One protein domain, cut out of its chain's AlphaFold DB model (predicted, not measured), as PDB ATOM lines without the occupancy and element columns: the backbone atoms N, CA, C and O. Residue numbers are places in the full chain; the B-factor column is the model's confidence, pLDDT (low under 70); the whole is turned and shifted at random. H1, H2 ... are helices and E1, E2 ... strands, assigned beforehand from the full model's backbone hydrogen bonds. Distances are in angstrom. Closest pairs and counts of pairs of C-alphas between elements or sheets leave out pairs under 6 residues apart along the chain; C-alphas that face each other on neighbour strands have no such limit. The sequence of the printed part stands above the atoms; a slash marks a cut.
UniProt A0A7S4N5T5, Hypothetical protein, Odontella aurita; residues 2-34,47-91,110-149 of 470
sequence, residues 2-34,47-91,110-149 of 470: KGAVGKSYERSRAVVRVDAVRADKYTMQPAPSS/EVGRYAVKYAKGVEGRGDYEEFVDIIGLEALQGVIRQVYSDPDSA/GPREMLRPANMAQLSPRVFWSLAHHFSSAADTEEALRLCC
ATOM      1  N   LYS A   2      28.733 -33.883 -15.347       51.41
ATOM      2  CA  LYS A   2      29.193 -32.662 -14.634       51.41
ATOM      3  C   LYS A   2      28.571 -32.469 -13.240       51.41
ATOM      4  O   LYS A   2      29.221 -31.897 -12.368       51.41
ATOM      5  N   GLY A   3      27.355 -32.976 -13.025       64.31
ATOM      6  CA  GLY A   3      26.652 -32.889 -11.741       64.31
ATOM      7  C   GLY A   3      27.320 -33.695 -10.624       64.31
ATOM      8  O   GLY A   3      27.531 -33.165  -9.538       64.31
ATOM      9  N   ALA A   4      27.732 -34.938 -10.897       63.53
ATOM     10  CA  ALA A   4      28.371 -35.806  -9.903       63.53
ATOM     11  C   ALA A   4      29.719 -35.241  -9.415       63.53
ATOM     12  O   ALA A   4      29.974 -35.169  -8.214       63.53
ATOM     13  N   VAL A   5      30.547 -34.742 -10.341       72.69
ATOM     14  CA  VAL A   5      31.831 -34.102 -10.003       72.69
ATOM     15  C   VAL A   5      31.612 -32.817  -9.200       72.69
ATOM     16  O   VAL A   5      32.335 -32.564  -8.238       72.69
ATOM     17  N   GLY A   6      30.587 -32.028  -9.543       75.81
ATOM     18  CA  GLY A   6      30.204 -30.838  -8.780       75.81
ATOM     19  C   GLY A   6      29.770 -31.167  -7.348       75.81
ATOM     20  O   GLY A   6      30.244 -30.529  -6.411       75.81
ATOM     21  N   LYS A   7      28.936 -32.201  -7.168       76.81
ATOM     22  CA  LYS A   7      28.491 -32.677  -5.846       76.81
ATOM     23  C   LYS A   7      29.665 -33.160  -4.989       76.81
ATOM     24  O   LYS A   7      29.759 -32.780  -3.825       76.81
ATOM     25  N   SER A   8      30.578 -33.941  -5.572       79.94
ATOM     26  CA  SER A   8      31.789 -34.415  -4.889       79.94
ATOM     27  C   SER A   8      32.685 -33.250  -4.456       79.94
ATOM     28  O   SER A   8      33.071 -33.163  -3.291       79.94
ATOM     29  N   TYR A   9      32.933 -32.295  -5.357       87.50
ATOM     30  CA  TYR A   9      33.733 -31.112  -5.053       87.50
ATOM     31  C   TYR A   9      33.109 -30.255  -3.944       87.50
ATOM     32  O   TYR A   9      33.815 -29.793  -3.048       87.50
ATOM     33  N   GLU A  10      31.789 -30.068  -3.968       91.62
ATOM     34  CA  GLU A  10      31.082 -29.292  -2.949       91.62
ATOM     35  C   GLU A  10      31.067 -29.998  -1.586       91.62
ATOM     36  O   GLU A  10      31.247 -29.339  -0.563       91.62
ATOM     37  N   ARG A  11      30.955 -31.334  -1.561       89.38
ATOM     38  CA  ARG A  11      31.093 -32.146  -0.340       89.38
ATOM     39  C   ARG A  11      32.481 -31.969   0.284       89.38
ATOM     40  O   ARG A  11      32.584 -31.650   1.467       89.38
ATOM     41  N   SER A  12      33.550 -32.087  -0.507       91.06
ATOM     42  CA  SER A  12      34.919 -31.829  -0.031       91.06
ATOM     43  C   SER A  12      35.082 -30.394   0.470       91.06
ATOM     44  O   SER A  12      35.672 -30.154   1.524       91.06
ATOM     45  N   ARG A  13      34.519 -29.418  -0.251       94.56
ATOM     46  CA  ARG A  13      34.584 -28.005   0.126       94.56
ATOM     47  C   ARG A  13      33.857 -27.724   1.440       94.56
ATOM     48  O   ARG A  13      34.387 -26.979   2.259       94.56
ATOM     49  N   ALA A  14      32.708 -28.351   1.678       95.88
ATOM     50  CA  ALA A  14      31.950 -28.226   2.918       95.88
ATOM     51  C   ALA A  14      32.758 -28.668   4.149       95.88
ATOM     52  O   ALA A  14      32.778 -27.956   5.152       95.88
ATOM     53  N   VAL A  15      33.504 -29.775   4.051       94.94
ATOM     54  CA  VAL A  15      34.419 -30.223   5.118       94.94
ATOM     55  C   VAL A  15      35.493 -29.166   5.395       94.94
ATOM     56  O   VAL A  15      35.728 -28.808   6.549       94.94
ATOM     57  N   VAL A  16      36.079 -28.589   4.342       96.25
ATOM     58  CA  VAL A  16      37.085 -27.522   4.475       96.25
ATOM     59  C   VAL A  16      36.503 -26.263   5.133       96.25
ATOM     60  O   VAL A  16      37.197 -25.625   5.923       96.25
ATOM     61  N   ARG A  17      35.233 -25.909   4.872       97.25
ATOM     62  CA  ARG A  17      34.554 -24.791   5.563       97.25
ATOM     63  C   ARG A  17      34.453 -25.042   7.068       97.25
ATOM     64  O   ARG A  17      34.806 -24.167   7.856       97.25
ATOM     65  N   VAL A  18      34.007 -26.237   7.460       96.75
ATOM     66  CA  VAL A  18      33.878 -26.633   8.873       96.75
ATOM     67  C   VAL A  18      35.233 -26.592   9.575       96.75
ATOM     68  O   VAL A  18      35.348 -26.020  10.659       96.75
ATOM     69  N   ASP A  19      36.272 -27.140   8.946       95.94
ATOM     70  CA  ASP A  19      37.623 -27.128   9.507       95.94
ATOM     71  C   ASP A  19      38.205 -25.715   9.603       95.94
ATOM     72  O   ASP A  19      38.912 -25.409  10.564       95.94
ATOM     73  N   ALA A  20      37.894 -24.835   8.650       96.56
ATOM     74  CA  ALA A  20      38.315 -23.441   8.703       96.56
ATOM     75  C   ALA A  20      37.686 -22.689   9.880       96.56
ATOM     76  O   ALA A  20      38.401 -21.950  10.552       96.56
ATOM     77  N   VAL A  21      36.395 -22.897  10.163       97.06
ATOM     78  CA  VAL A  21      35.730 -22.300  11.335       97.06
ATOM     79  C   VAL A  21      36.302 -22.880  12.629       97.06
ATOM     80  O   VAL A  21      36.736 -22.125  13.489       97.06
ATOM     81  N   ARG A  22      36.412 -24.211  12.736       96.00
ATOM     82  CA  ARG A  22      36.966 -24.889  13.924       96.00
ATOM     83  C   ARG A  22      38.408 -24.472  14.235       96.00
ATOM     84  O   ARG A  22      38.811 -24.433  15.392       96.00
ATOM     85  N   ALA A  23      39.215 -24.229  13.206       96.00
ATOM     86  CA  ALA A  23      40.610 -23.830  13.365       96.00
ATOM     87  C   ALA A  23      40.806 -22.309  13.479       96.00
ATOM     88  O   ALA A  23      41.959 -21.887  13.575       96.00
ATOM     89  N   ASP A  24      39.731 -21.515  13.406       96.25
ATOM     90  CA  ASP A  24      39.768 -20.052  13.285       96.25
ATOM     91  C   ASP A  24      40.693 -19.576  12.139       96.25
ATOM     92  O   ASP A  24      41.545 -18.697  12.264       96.25
ATOM     93  N   LYS A  25      40.585 -20.248  10.985       96.50
ATOM     94  CA  LYS A  25      41.381 -20.009   9.766       96.50
ATOM     95  C   LYS A  25      40.525 -19.475   8.626       96.50
ATOM     96  O   LYS A  25      40.624 -19.938   7.484       96.50
ATOM     97  N   TYR A  26      39.694 -18.489   8.934       97.75
ATOM     98  CA  TYR A  26      38.898 -17.775   7.949       97.75
ATOM     99  C   TYR A  26      38.908 -16.273   8.230       97.75
ATOM    100  O   TYR A  26      39.148 -15.821   9.344       97.75
ATOM    101  N   THR A  27      38.661 -15.476   7.197       97.69
ATOM    102  CA  THR A  27      38.455 -14.034   7.329       97.69
ATOM    103  C   THR A  27      37.205 -13.647   6.567       97.69
ATOM    104  O   THR A  27      37.066 -14.017   5.400       97.69
ATOM    105  N   MET A  28      36.324 -12.876   7.198       97.38
ATOM    106  CA  MET A  28      35.136 -12.313   6.560       97.38
ATOM    107  C   MET A  28      35.300 -10.804   6.454       97.38
ATOM    108  O   MET A  28      35.541 -10.127   7.452       97.38
ATOM    109  N   GLN A  29      35.171 -10.267   5.246       96.38
ATOM    110  CA  GLN A  29      35.216  -8.827   5.004       96.38
ATOM    111  C   GLN A  29      33.977  -8.404   4.216       96.38
ATOM    112  O   GLN A  29      33.561  -9.146   3.325       96.38
ATOM    113  N   PRO A  30      33.374  -7.236   4.498       95.31
ATOM    114  CA  PRO A  30      32.304  -6.706   3.663       95.31
ATOM    115  C   PRO A  30      32.770  -6.629   2.207       95.31
ATOM    116  O   PRO A  30      33.815  -6.044   1.910       95.31
ATOM    117  N   ALA A  31      32.021  -7.247   1.295       91.69
ATOM    118  CA  ALA A  31      32.365  -7.246  -0.117       91.69
ATOM    119  C   ALA A  31      32.277  -5.808  -0.663       91.69
ATOM    120  O   ALA A  31      31.354  -5.068  -0.301       91.69
ATOM    121  N   PRO A  32      33.205  -5.385  -1.541       86.06
ATOM    122  CA  PRO A  32      33.175  -4.044  -2.103       86.06
ATOM    123  C   PRO A  32      31.859  -3.817  -2.855       86.06
ATOM    124  O   PRO A  32      31.449  -4.613  -3.703       86.06
ATOM    125  N   SER A  33      31.207  -2.691  -2.562       75.69
ATOM    126  CA  SER A  33      29.881  -2.309  -3.072       75.69
ATOM    127  C   SER A  33      29.764  -2.315  -4.604       75.69
ATOM    128  O   SER A  33      28.656  -2.340  -5.144       75.69
ATOM    129  N   SER A  34      30.896  -2.317  -5.314       65.94
ATOM    130  CA  SER A  34      30.998  -2.321  -6.775       65.94
ATOM    131  C   SER A  34      30.545  -3.622  -7.453       65.94
ATOM    132  O   SER A  34      30.402  -3.627  -8.669       65.94
ATOM    133  N   GLU A  47      24.656  -4.622   9.843       66.50
ATOM    134  CA  GLU A  47      25.244  -5.960   9.962       66.50
ATOM    135  C   GLU A  47      24.786  -6.936   8.865       66.50
ATOM    136  O   GLU A  47      25.423  -7.966   8.654       66.50
ATOM    137  N   VAL A  48      23.732  -6.606   8.107       78.62
ATOM    138  CA  VAL A  48      23.205  -7.474   7.042       78.62
ATOM    139  C   VAL A  48      23.755  -7.012   5.689       78.62
ATOM    140  O   VAL A  48      23.350  -5.991   5.127       78.62
ATOM    141  N   GLY A  49      24.721  -7.760   5.151       87.69
ATOM    142  CA  GLY A  49      25.405  -7.417   3.904       87.69
ATOM    143  C   GLY A  49      26.048  -8.614   3.211       87.69
ATOM    144  O   GLY A  49      26.049  -9.729   3.727       87.69
ATOM    145  N   ARG A  50      26.602  -8.371   2.019       92.00
ATOM    146  CA  ARG A  50      27.396  -9.355   1.275       92.00
ATOM    147  C   ARG A  50      28.829  -9.335   1.787       92.00
ATOM    148  O   ARG A  50      29.443  -8.271   1.819       92.00
ATOM    149  N   TYR A  51      29.368 -10.489   2.153       95.44
ATOM    150  CA  TYR A  51      30.725 -10.650   2.665       95.44
ATOM    151  C   TYR A  51      31.553 -11.516   1.720       95.44
ATOM    152  O   TYR A  51      31.055 -12.497   1.171       95.44
ATOM    153  N   ALA A  52      32.817 -11.145   1.539       96.44
ATOM    154  CA  ALA A  52      33.843 -12.002   0.975       96.44
ATOM    155  C   ALA A  52      34.453 -12.826   2.115       96.44
ATOM    156  O   ALA A  52      35.022 -12.276   3.063       96.44
ATOM    157  N   VAL A  53      34.295 -14.141   2.036       97.62
ATOM    158  CA  VAL A  53      34.828 -15.112   2.986       97.62
ATOM    159  C   VAL A  53      36.038 -15.771   2.364       97.62
ATOM    160  O   VAL A  53      35.942 -16.382   1.301       97.62
ATOM    161  N   LYS A  54      37.177 -15.662   3.039       97.94
ATOM    162  CA  LYS A  54      38.433 -16.259   2.606       97.94
ATOM    163  C   LYS A  54      38.900 -17.282   3.629       97.94
ATOM    164  O   LYS A  54      38.982 -16.949   4.807       97.94
ATOM    165  N   TYR A  55      39.194 -18.505   3.200       97.44
ATOM    166  CA  TYR A  55      39.589 -19.597   4.095       97.44
ATOM    167  C   TYR A  55      40.560 -20.569   3.418       97.44
ATOM    168  O   TYR A  55      40.529 -20.742   2.201       97.44
ATOM    169  N   ALA A  56      41.454 -21.189   4.189       94.75
ATOM    170  CA  ALA A  56      42.512 -22.043   3.641       94.75
ATOM    171  C   ALA A  56      41.950 -23.342   3.033       94.75
ATOM    172  O   ALA A  56      41.051 -23.952   3.605       94.75
ATOM    173  N   LYS A  57      42.531 -23.829   1.927       91.62
ATOM    174  CA  LYS A  57      42.101 -25.072   1.241       91.62
ATOM    175  C   LYS A  57      42.404 -26.384   1.994       91.62
ATOM    176  O   LYS A  57      42.238 -27.463   1.433       91.62
ATOM    177  N   GLY A  58      42.854 -26.312   3.245       85.94
ATOM    178  CA  GLY A  58      43.232 -27.482   4.041       85.94
ATOM    179  C   GLY A  58      44.536 -28.148   3.580       85.94
ATOM    180  O   GLY A  58      45.391 -27.519   2.960       85.94
ATOM    181  N   VAL A  59      44.708 -29.427   3.928       78.12
ATOM    182  CA  VAL A  59      45.928 -30.210   3.633       78.12
ATOM    183  C   VAL A  59      46.070 -30.598   2.158       78.12
ATOM    184  O   VAL A  59      47.179 -30.878   1.706       78.12
ATOM    185  N   GLU A  60      44.973 -30.584   1.401       71.25
ATOM    186  CA  GLU A  60      44.928 -31.081   0.020       71.25
ATOM    187  C   GLU A  60      45.278 -30.011  -1.026       71.25
ATOM    188  O   GLU A  60      45.652 -30.339  -2.152       71.25
ATOM    189  N   GLY A  61      45.205 -28.722  -0.675       78.62
ATOM    190  CA  GLY A  61      45.363 -27.628  -1.631       78.62
ATOM    191  C   GLY A  61      46.276 -26.511  -1.143       78.62
ATOM    192  O   GLY A  61      46.168 -26.037  -0.016       78.62
ATOM    193  N   ARG A  62      47.149 -26.010  -2.026       87.56
ATOM    194  CA  ARG A  62      47.835 -24.729  -1.799       87.56
ATOM    195  C   ARG A  62      46.880 -23.571  -2.099       87.56
ATOM    196  O   ARG A  62      46.248 -23.547  -3.157       87.56
ATOM    197  N   GLY A  63      46.847 -22.586  -1.205       93.50
ATOM    198  CA  GLY A  63      46.092 -21.342  -1.359       93.50
ATOM    199  C   GLY A  63      44.810 -21.300  -0.532       93.50
ATOM    200  O   GLY A  63      44.589 -22.131   0.347       93.50
ATOM    201  N   ASP A  64      43.969 -20.321  -0.855       96.56
ATOM    202  CA  ASP A  64      42.726 -20.038  -0.148       96.56
ATOM    203  C   ASP A  64      41.532 -20.183  -1.101       96.56
ATOM    204  O   ASP A  64      41.648 -19.958  -2.311       96.56
ATOM    205  N   TYR A  65      40.387 -20.577  -0.557       96.19
ATOM    206  CA  TYR A  65      39.089 -20.376  -1.183       96.19
ATOM    207  C   TYR A  65      38.597 -18.960  -0.903       96.19
ATOM    208  O   TYR A  65      38.861 -18.403   0.160       96.19
ATOM    209  N   GLU A  66      37.859 -18.406  -1.861       96.94
ATOM    210  CA  GLU A  66      37.126 -17.153  -1.713       96.94
ATOM    211  C   GLU A  66      35.658 -17.404  -2.086       96.94
ATOM    212  O   GLU A  66      35.359 -18.022  -3.113       96.94
ATOM    213  N   GLU A  67      34.742 -16.988  -1.217       96.44
ATOM    214  CA  GLU A  67      33.292 -17.104  -1.388       96.44
ATOM    215  C   GLU A  67      32.622 -15.764  -1.128       96.44
ATOM    216  O   GLU A  67      33.034 -15.023  -0.245       96.44
ATOM    217  N   PHE A  68      31.555 -15.468  -1.865       95.31
ATOM    218  CA  PHE A  68      30.732 -14.292  -1.610       95.31
ATOM    219  C   PHE A  68      29.389 -14.733  -1.058       95.31
ATOM    220  O   PHE A  68      28.651 -15.438  -1.745       95.31
ATOM    221  N   VAL A  69      29.070 -14.303   0.158       95.38
ATOM    222  CA  VAL A  69      27.911 -14.793   0.902       95.38
ATOM    223  C   VAL A  69      27.095 -13.629   1.437       95.38
ATOM    224  O   VAL A  69      27.650 -12.687   1.999       95.38
ATOM    225  N   ASP A  70      25.777 -13.696   1.278       94.19
ATOM    226  CA  ASP A  70      24.853 -12.723   1.860       94.19
ATOM    227  C   ASP A  70      24.477 -13.153   3.277       94.19
ATOM    228  O   ASP A  70      23.741 -14.126   3.465       94.19
ATOM    229  N   ILE A  71      24.970 -12.428   4.277       95.56
ATOM    230  CA  ILE A  71      24.733 -12.767   5.680       95.56
ATOM    231  C   ILE A  71      23.262 -12.558   6.022       95.56
ATOM    232  O   ILE A  71      22.660 -11.540   5.683       95.56
ATOM    233  N   ILE A  72      22.668 -13.566   6.654       94.38
ATOM    234  CA  ILE A  72      21.294 -13.555   7.148       94.38
ATOM    235  C   ILE A  72      21.305 -12.869   8.517       94.38
ATOM    236  O   ILE A  72      22.153 -13.188   9.345       94.38
ATOM    237  N   GLY A  73      20.382 -11.936   8.773       93.94
ATOM    238  CA  GLY A  73      20.232 -11.332  10.104       93.94
ATOM    239  C   GLY A  73      19.912 -12.383  11.174       93.94
ATOM    240  O   GLY A  73      19.278 -13.395  10.871       93.94
ATOM    241  N   LEU A  74      20.341 -12.155  12.416       95.75
ATOM    242  CA  LEU A  74      20.305 -13.169  13.476       95.75
ATOM    243  C   LEU A  74      18.904 -13.761  13.712       95.75
ATOM    244  O   LEU A  74      18.762 -14.979  13.789       95.75
ATOM    245  N   GLU A  75      17.862 -12.929  13.763       94.81
ATOM    246  CA  GLU A  75      16.480 -13.395  13.966       94.81
ATOM    247  C   GLU A  75      15.997 -14.301  12.822       94.81
ATOM    248  O   GLU A  75      15.389 -15.346  13.053       94.81
ATOM    249  N   ALA A  76      16.313 -13.938  11.576       93.25
ATOM    250  CA  ALA A  76      15.959 -14.739  10.408       93.25
ATOM    251  C   ALA A  76      16.753 -16.054  10.366       93.25
ATOM    252  O   ALA A  76      16.191 -17.096  10.033       93.25
ATOM    253  N   LEU A  77      18.032 -16.027  10.754       96.56
ATOM    254  CA  LEU A  77      18.864 -17.225  10.866       96.56
ATOM    255  C   LEU A  77      18.283 -18.204  11.896       96.56
ATOM    256  O   LEU A  77      18.135 -19.388  11.598       96.56
ATOM    257  N   GLN A  78      17.891 -17.706  13.072       97.25
ATOM    258  CA  GLN A  78      17.209 -18.504  14.091       97.25
ATOM    259  C   GLN A  78      15.888 -19.089  13.576       97.25
ATOM    260  O   GLN A  78      15.588 -20.249  13.848       97.25
ATOM    261  N   GLY A  79      15.104 -18.309  12.824       94.44
ATOM    262  CA  GLY A  79      13.866 -18.775  12.197       94.44
ATOM    263  C   GLY A  79      14.095 -19.958  11.252       94.44
ATOM    264  O   GLY A  79      13.402 -20.966  11.362       94.44
ATOM    265  N   VAL A  80      15.116 -19.872  10.391       95.44
ATOM    266  CA  VAL A  80      15.493 -20.955   9.465       95.44
ATOM    267  C   VAL A  80      15.938 -22.208  10.221       95.44
ATOM    268  O   VAL A  80      15.466 -23.301   9.919       95.44
ATOM    269  N   ILE A  81      16.806 -22.064  11.229       96.56
ATOM    270  CA  ILE A  81      17.298 -23.204  12.020       96.56
ATOM    271  C   ILE A  81      16.144 -23.893  12.757       96.56
ATOM    272  O   ILE A  81      16.038 -25.118  12.710       96.56
ATOM    273  N   ARG A  82      15.251 -23.125  13.396       96.56
ATOM    274  CA  ARG A  82      14.070 -23.679  14.076       96.56
ATOM    275  C   ARG A  82      13.131 -24.380  13.104       96.56
ATOM    276  O   ARG A  82      12.651 -25.455  13.429       96.56
ATOM    277  N   GLN A  83      12.902 -23.816  11.920       94.56
ATOM    278  CA  GLN A  83      12.054 -24.440  10.906       94.56
ATOM    279  C   GLN A  83      12.589 -25.818  10.494       94.56
ATOM    280  O   GLN A  83      11.839 -26.785  10.533       94.56
ATOM    281  N   VAL A  84      13.884 -25.918  10.174       93.62
ATOM    282  CA  VAL A  84      14.525 -27.199   9.822       93.62
ATOM    283  C   VAL A  84      14.490 -28.175  11.000       93.62
ATOM    284  O   VAL A  84      14.273 -29.365  10.817       93.62
ATOM    285  N   TYR A  85      14.675 -27.691  12.228       93.25
ATOM    286  CA  TYR A  85      14.655 -28.541  13.417       93.25
ATOM    287  C   TYR A  85      13.256 -29.088  13.757       93.25
ATOM    288  O   TYR A  85      13.127 -30.213  14.257       93.25
ATOM    289  N   SER A  86      12.225 -28.265  13.549       90.94
ATOM    290  CA  SER A  86      10.840 -28.534  13.933       90.94
ATOM    291  C   SER A  86      10.054 -29.341  12.917       90.94
ATOM    292  O   SER A  86       8.976 -29.769  13.296       90.94
ATOM    293  N   ASP A  87      10.550 -29.537  11.694       85.19
ATOM    294  CA  ASP A  87       9.896 -30.340  10.658       85.19
ATOM    295  C   ASP A  87       9.889 -31.831  11.068       85.19
ATOM    296  O   ASP A  87      10.923 -32.500  10.968       85.19
ATOM    297  N   PRO A  88       8.780 -32.360  11.629       59.44
ATOM    298  CA  PRO A  88       8.721 -33.721  12.148       59.44
ATOM    299  C   PRO A  88       8.325 -34.729  11.056       59.44
ATOM    300  O   PRO A  88       8.476 -35.930  11.265       59.44
ATOM    301  N   ASP A  89       7.840 -34.258   9.901       51.62
ATOM    302  CA  ASP A  89       7.054 -35.046   8.944       51.62
ATOM    303  C   ASP A  89       7.888 -35.735   7.853       51.62
ATOM    304  O   ASP A  89       7.344 -36.487   7.050       51.62
ATOM    305  N   SER A  90       9.209 -35.547   7.831       51.69
ATOM    306  CA  SER A  90      10.112 -36.253   6.898       51.69
ATOM    307  C   SER A  90      10.906 -37.392   7.535       51.69
ATOM    308  O   SER A  90      11.661 -38.066   6.844       51.69
ATOM    309  N   ALA A  91      10.727 -37.644   8.836       50.19
ATOM    310  CA  ALA A  91      11.288 -38.822   9.504       50.19
ATOM    311  C   ALA A  91      10.235 -39.902   9.817       50.19
ATOM    312  O   ALA A  91      10.613 -40.992  10.235       50.19
ATOM    313  N   GLY A 110      16.899 -37.435   8.741       74.75
ATOM    314  CA  GLY A 110      15.861 -36.495   9.142       74.75
ATOM    315  C   GLY A 110      16.341 -35.048   8.935       74.75
ATOM    316  O   GLY A 110      17.546 -34.801   8.879       74.75
ATOM    317  N   PRO A 111      15.446 -34.049   8.900       85.38
ATOM    318  CA  PRO A 111      15.791 -32.632   8.714       85.38
ATOM    319  C   PRO A 111      16.872 -32.122   9.665       85.38
ATOM    320  O   PRO A 111      17.689 -31.277   9.311       85.38
ATOM    321  N   ARG A 112      16.937 -32.689  10.875       89.62
ATOM    322  CA  ARG A 112      17.970 -32.382  11.873       89.62
ATOM    323  C   ARG A 112      19.377 -32.745  11.403       89.62
ATOM    324  O   ARG A 112      20.329 -32.056  11.749       89.62
ATOM    325  N   GLU A 113      19.517 -33.768  10.570       88.44
ATOM    326  CA  GLU A 113      20.793 -34.171   9.984       88.44
ATOM    327  C   GLU A 113      21.331 -33.092   9.026       88.44
ATOM    328  O   GLU A 113      22.544 -32.889   8.938       88.44
ATOM    329  N   MET A 114      20.450 -32.300   8.398       92.12
ATOM    330  CA  MET A 114      20.846 -31.135   7.589       92.12
ATOM    331  C   MET A 114      21.518 -30.038   8.425       92.12
ATOM    332  O   MET A 114      22.263 -29.225   7.878       92.12
ATOM    333  N   LEU A 115      21.290 -30.018   9.745       95.06
ATOM    334  CA  LEU A 115      21.913 -29.074  10.676       95.06
ATOM    335  C   LEU A 115      23.287 -29.541  11.174       95.06
ATOM    336  O   LEU A 115      23.960 -28.789  11.884       95.06
ATOM    337  N   ARG A 116      23.765 -30.737  10.788       94.25
ATOM    338  CA  ARG A 116      25.167 -31.094  11.040       94.25
ATOM    339  C   ARG A 116      26.091 -30.109  10.327       94.25
ATOM    340  O   ARG A 116      25.823 -29.768   9.175       94.25
ATOM    341  N   PRO A 117      27.219 -29.698  10.938       96.12
ATOM    342  CA  PRO A 117      28.094 -28.676  10.364       96.12
ATOM    343  C   PRO A 117      28.488 -28.921   8.902       96.12
ATOM    344  O   PRO A 117      28.429 -27.992   8.101       96.12
ATOM    345  N   ALA A 118      28.842 -30.160   8.535       94.56
ATOM    346  CA  ALA A 118      29.223 -30.509   7.164       94.56
ATOM    347  C   ALA A 118      28.036 -30.439   6.189       94.56
ATOM    348  O   ALA A 118      28.156 -29.834   5.126       94.56
ATOM    349  N   ASN A 119      26.880 -30.980   6.576       93.81
ATOM    350  CA  ASN A 119      25.675 -30.979   5.745       93.81
ATOM    351  C   ASN A 119      25.145 -29.557   5.554       93.81
ATOM    352  O   ASN A 119      24.885 -29.141   4.430       93.81
ATOM    353  N   MET A 120      25.095 -28.761   6.623       96.00
ATOM    354  CA  MET A 120      24.711 -27.352   6.563       96.00
ATOM    355  C   MET A 120      25.672 -26.553   5.676       96.00
ATOM    356  O   MET A 120      25.230 -25.762   4.844       96.00
ATOM    357  N   ALA A 121      26.983 -26.787   5.803       96.62
ATOM    358  CA  ALA A 121      27.994 -26.157   4.960       96.62
ATOM    359  C   ALA A 121      27.878 -26.557   3.483       96.62
ATOM    360  O   ALA A 121      28.252 -25.752   2.631       96.62
ATOM    361  N   GLN A 122      27.395 -27.764   3.178       94.31
ATOM    362  CA  GLN A 122      27.198 -28.266   1.816       94.31
ATOM    363  C   GLN A 122      25.887 -27.762   1.198       94.31
ATOM    364  O   GLN A 122      25.886 -27.260   0.078       94.31
ATOM    365  N   LEU A 123      24.776 -27.894   1.926       93.00
ATOM    366  CA  LEU A 123      23.425 -27.588   1.450       93.00
ATOM    367  C   LEU A 123      23.161 -26.083   1.410       93.00
ATOM    368  O   LEU A 123      22.521 -25.582   0.489       93.00
ATOM    369  N   SER A 124      23.654 -25.348   2.409       96.12
ATOM    370  CA  SER A 124      23.467 -23.903   2.500       96.12
ATOM    371  C   SER A 124      24.700 -23.215   3.092       96.12
ATOM    372  O   SER A 124      24.708 -22.825   4.267       96.12
ATOM    373  N   PRO A 125      25.731 -22.954   2.258       96.75
ATOM    374  CA  PRO A 125      26.885 -22.149   2.657       96.75
ATOM    375  C   PRO A 125      26.471 -20.806   3.271       96.75
ATOM    376  O   PRO A 125      27.125 -20.292   4.174       96.75
ATOM    377  N   ARG A 126      25.339 -20.250   2.818       96.56
ATOM    378  CA  ARG A 126      24.770 -19.007   3.339       96.56
ATOM    379  C   ARG A 126      24.400 -19.093   4.818       96.56
ATOM    380  O   ARG A 126      24.780 -18.207   5.581       96.56
ATOM    381  N   VAL A 127      23.678 -20.136   5.223       97.56
ATOM    382  CA  VAL A 127      23.291 -20.357   6.626       97.56
ATOM    383  C   VAL A 127      24.535 -20.637   7.466       97.56
ATOM    384  O   VAL A 127      24.727 -19.990   8.494       97.56
ATOM    385  N   PHE A 128      25.424 -21.508   6.979       98.38
ATOM    386  CA  PHE A 128      26.673 -21.855   7.660       98.38
ATOM    387  C   PHE A 128      27.544 -20.623   7.967       98.38
ATOM    388  O   PHE A 128      27.925 -20.398   9.116       98.38
ATOM    389  N   TRP A 129      27.822 -19.784   6.966       98.06
ATOM    390  CA  TRP A 129      28.649 -18.592   7.160       98.06
ATOM    391  C   TRP A 129      27.941 -17.487   7.941       98.06
ATOM    392  O   TRP A 129      28.607 -16.740   8.652       98.06
ATOM    393  N   SER A 130      26.611 -17.390   7.857       97.56
ATOM    394  CA  SER A 130      25.851 -16.466   8.711       97.56
ATOM    395  C   SER A 130      25.979 -16.857  10.182       97.56
ATOM    396  O   SER A 130      26.178 -15.994  11.031       97.56
ATOM    397  N   LEU A 131      25.939 -18.155  10.485       98.06
ATOM    398  CA  LEU A 131      26.151 -18.656  11.839       98.06
ATOM    399  C   LEU A 131      27.572 -18.349  12.339       98.06
ATOM    400  O   LEU A 131      27.731 -17.799  13.424       98.06
ATOM    401  N   ALA A 132      28.598 -18.626  11.529       98.06
ATOM    402  CA  ALA A 132      29.989 -18.315  11.876       98.06
ATOM    403  C   ALA A 132      30.258 -16.804  12.026       98.06
ATOM    404  O   ALA A 132      31.151 -16.400  12.771       98.06
ATOM    405  N   HIS A 133      29.504 -15.958  11.319       97.44
ATOM    406  CA  HIS A 133      29.595 -14.501  11.422       97.44
ATOM    407  C   HIS A 133      29.028 -13.988  12.750       97.44
ATOM    408  O   HIS A 133      29.745 -13.316  13.493       97.44
ATOM    409  N   HIS A 134      27.788 -14.365  13.082       96.94
ATOM    410  CA  HIS A 134      27.119 -13.924  14.315       96.94
ATOM    411  C   HIS A 134      27.776 -14.478  15.582       96.94
ATOM    412  O   HIS A 134      27.764 -13.820  16.621       96.94
ATOM    413  N   PHE A 135      28.377 -15.667  15.500       97.56
ATOM    414  CA  PHE A 135      28.979 -16.369  16.637       97.56
ATOM    415  C   PHE A 135      30.482 -16.595  16.452       97.56
ATOM    416  O   PHE A 135      30.998 -17.666  16.754       97.56
ATOM    417  N   SER A 136      31.201 -15.569  15.994       96.00
ATOM    418  CA  SER A 136      32.659 -15.629  15.769       96.00
ATOM    419  C   SER A 136      33.498 -15.946  17.017       96.00
ATOM    420  O   SER A 136      34.657 -16.326  16.892       96.00
ATOM    421  N   SER A 137      32.935 -15.814  18.224       96.75
ATOM    422  CA  SER A 137      33.601 -16.211  19.471       96.75
ATOM    423  C   SER A 137      33.375 -17.674  19.873       96.75
ATOM    424  O   SER A 137      33.915 -18.091  20.895       96.75
ATOM    425  N   ALA A 138      32.540 -18.426  19.151       97.06
ATOM    426  CA  ALA A 138      32.318 -19.847  19.412       97.06
ATOM    427  C   ALA A 138      33.535 -20.670  18.961       97.06
ATOM    428  O   ALA A 138      34.142 -20.373  17.934       97.06
ATOM    429  N   ALA A 139      33.889 -21.716  19.708       95.50
ATOM    430  CA  ALA A 139      35.016 -22.584  19.378       95.50
ATOM    431  C   ALA A 139      34.747 -23.448  18.134       95.50
ATOM    432  O   ALA A 139      35.674 -23.798  17.403       95.50
ATOM    433  N   ASP A 140      33.485 -23.809  17.891       96.25
ATOM    434  CA  ASP A 140      33.062 -24.546  16.706       96.25
ATOM    435  C   ASP A 140      31.607 -24.244  16.304       96.25
ATOM    436  O   ASP A 140      30.864 -23.515  16.968       96.25
ATOM    437  N   THR A 141      31.194 -24.813  15.169       96.56
ATOM    438  CA  THR A 141      29.839 -24.659  14.624       96.56
ATOM    439  C   THR A 141      28.762 -25.248  15.543       96.56
ATOM    440  O   THR A 141      27.638 -24.756  15.540       96.56
ATOM    441  N   GLU A 142      29.067 -26.276  16.343       96.44
ATOM    442  CA  GLU A 142      28.079 -26.868  17.252       96.44
ATOM    443  C   GLU A 142      27.813 -25.958  18.452       96.44
ATOM    444  O   GLU A 142      26.667 -25.787  18.864       96.44
ATOM    445  N   GLU A 143      28.856 -25.349  19.018       97.12
ATOM    446  CA  GLU A 143      28.720 -24.316  20.041       97.12
ATOM    447  C   GLU A 143      27.950 -23.109  19.498       97.12
ATOM    448  O   GLU A 143      27.035 -22.625  20.166       97.12
ATOM    449  N   ALA A 144      28.223 -22.686  18.261       97.94
ATOM    450  CA  ALA A 144      27.463 -21.622  17.613       97.94
ATOM    451  C   ALA A 144      25.965 -21.962  17.480       97.94
ATOM    452  O   ALA A 144      25.124 -21.110  17.762       97.94
ATOM    453  N   LEU A 145      25.604 -23.204  17.125       97.75
ATOM    454  CA  LEU A 145      24.202 -23.656  17.087       97.75
ATOM    455  C   LEU A 145      23.546 -23.619  18.477       97.75
ATOM    456  O   LEU A 145      22.430 -23.110  18.613       97.75
ATOM    457  N   ARG A 146      24.255 -24.080  19.519       97.62
ATOM    458  CA  ARG A 146      23.779 -24.040  20.917       97.62
ATOM    459  C   ARG A 146      23.559 -22.609  21.409       97.62
ATOM    460  O   ARG A 146      22.588 -22.354  22.114       97.62
ATOM    461  N   LEU A 147      24.435 -21.678  21.035       97.94
ATOM    462  CA  LEU A 147      24.287 -20.255  21.357       97.94
ATOM    463  C   LEU A 147      23.153 -19.603  20.555       97.94
ATOM    464  O   LEU A 147      22.435 -18.754  21.082       97.94
ATOM    465  N   CYS A 148      22.973 -20.005  19.294       97.75
ATOM    466  CA  CYS A 148      21.958 -19.454  18.406       97.75
ATOM    467  C   CYS A 148      20.538 -19.843  18.825       97.75
ATOM    468  O   CYS A 148      19.651 -18.990  18.830       97.75
ATOM    469  N   CYS A 149      20.313 -21.107  19.184       97.75
ATOM    470  CA  CYS A 149      19.014 -21.619  19.626       97.75
ATOM    471  C   CYS A 149      19.207 -22.504  20.872       97.75
ATOM    472  O   CYS A 149      19.251 -23.733  20.755       97.75
TER     473      CYS A 149
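Overview. This is residues 2 to 34, 47 to 91 and 110 to 149 of the 470 residues of the protein "Hypothetical protein" of Odontella aurita (UniProt A0A7S4N5T5). A small antiparallel sheet, E1 E2 E3, is covered on one face by the helices H1 and H5, which cross its strands; its other face is bare. H5 lies in the middle of the domain, with H2, H4 and H6 packed round it and short H3 linking the H2 and H4 sides. The 118 printed residues hold, in order, H1 E1 E2 E3 H2 H3 H4 H5 H6, mixed helices and strands. The whole is compact, with a radius of gyration of the C-alphas of 14.3 A and spans of 42 by 36 by 29 A.

Along the chain. H1, residues 2 to 22, runs 30.6 A from C-alpha 2 at (29.193, -32.662, -14.634). E1 is 26 to 30, E2 50 to 56 with 19.9 A, E3 64 to 70 with 19.4 A. H2 is 74 to 86 with 18.1 A, H3 111 to 115, H4 117 to 123, H5 125 to 134 with 14.3 A. H6, 141 to 148, ends at (21.958, -19.454, 18.406).

Arrangement. N 27 and O 54 are 2.8 A apart between E1 and E2, and N 53 and O 67 2.8 A in the hairpin E2 and E3. In two layers, helices on one face of a sheet, H5 has a height over the sheet of 8.4 A. H1 touches H4 with residues 10 to 18 alone, closest C-alphas Ala 14 and Gln 122, 4.9 A. H5 touches H2, at C-alphas 77 and 127, 6.9 A, and H6, at 131 and 144, 6.6 A. Every O i to N i+4 pair is within hydrogen-bond range in H1, H2, H4, H5 and H6; H3 has 0 of 1, and 2 of 2 O i to N i+3 pairs.

Size, cuts and confidence. Residues 35 to 46, an 18.1 A gap between C-alphas, and 92 to 109, 5.1 A, are not printed. Of the links printed whole, none is long. Residues 2 to 4, 34, 47 and 88 to 91 have pLDDT under 70.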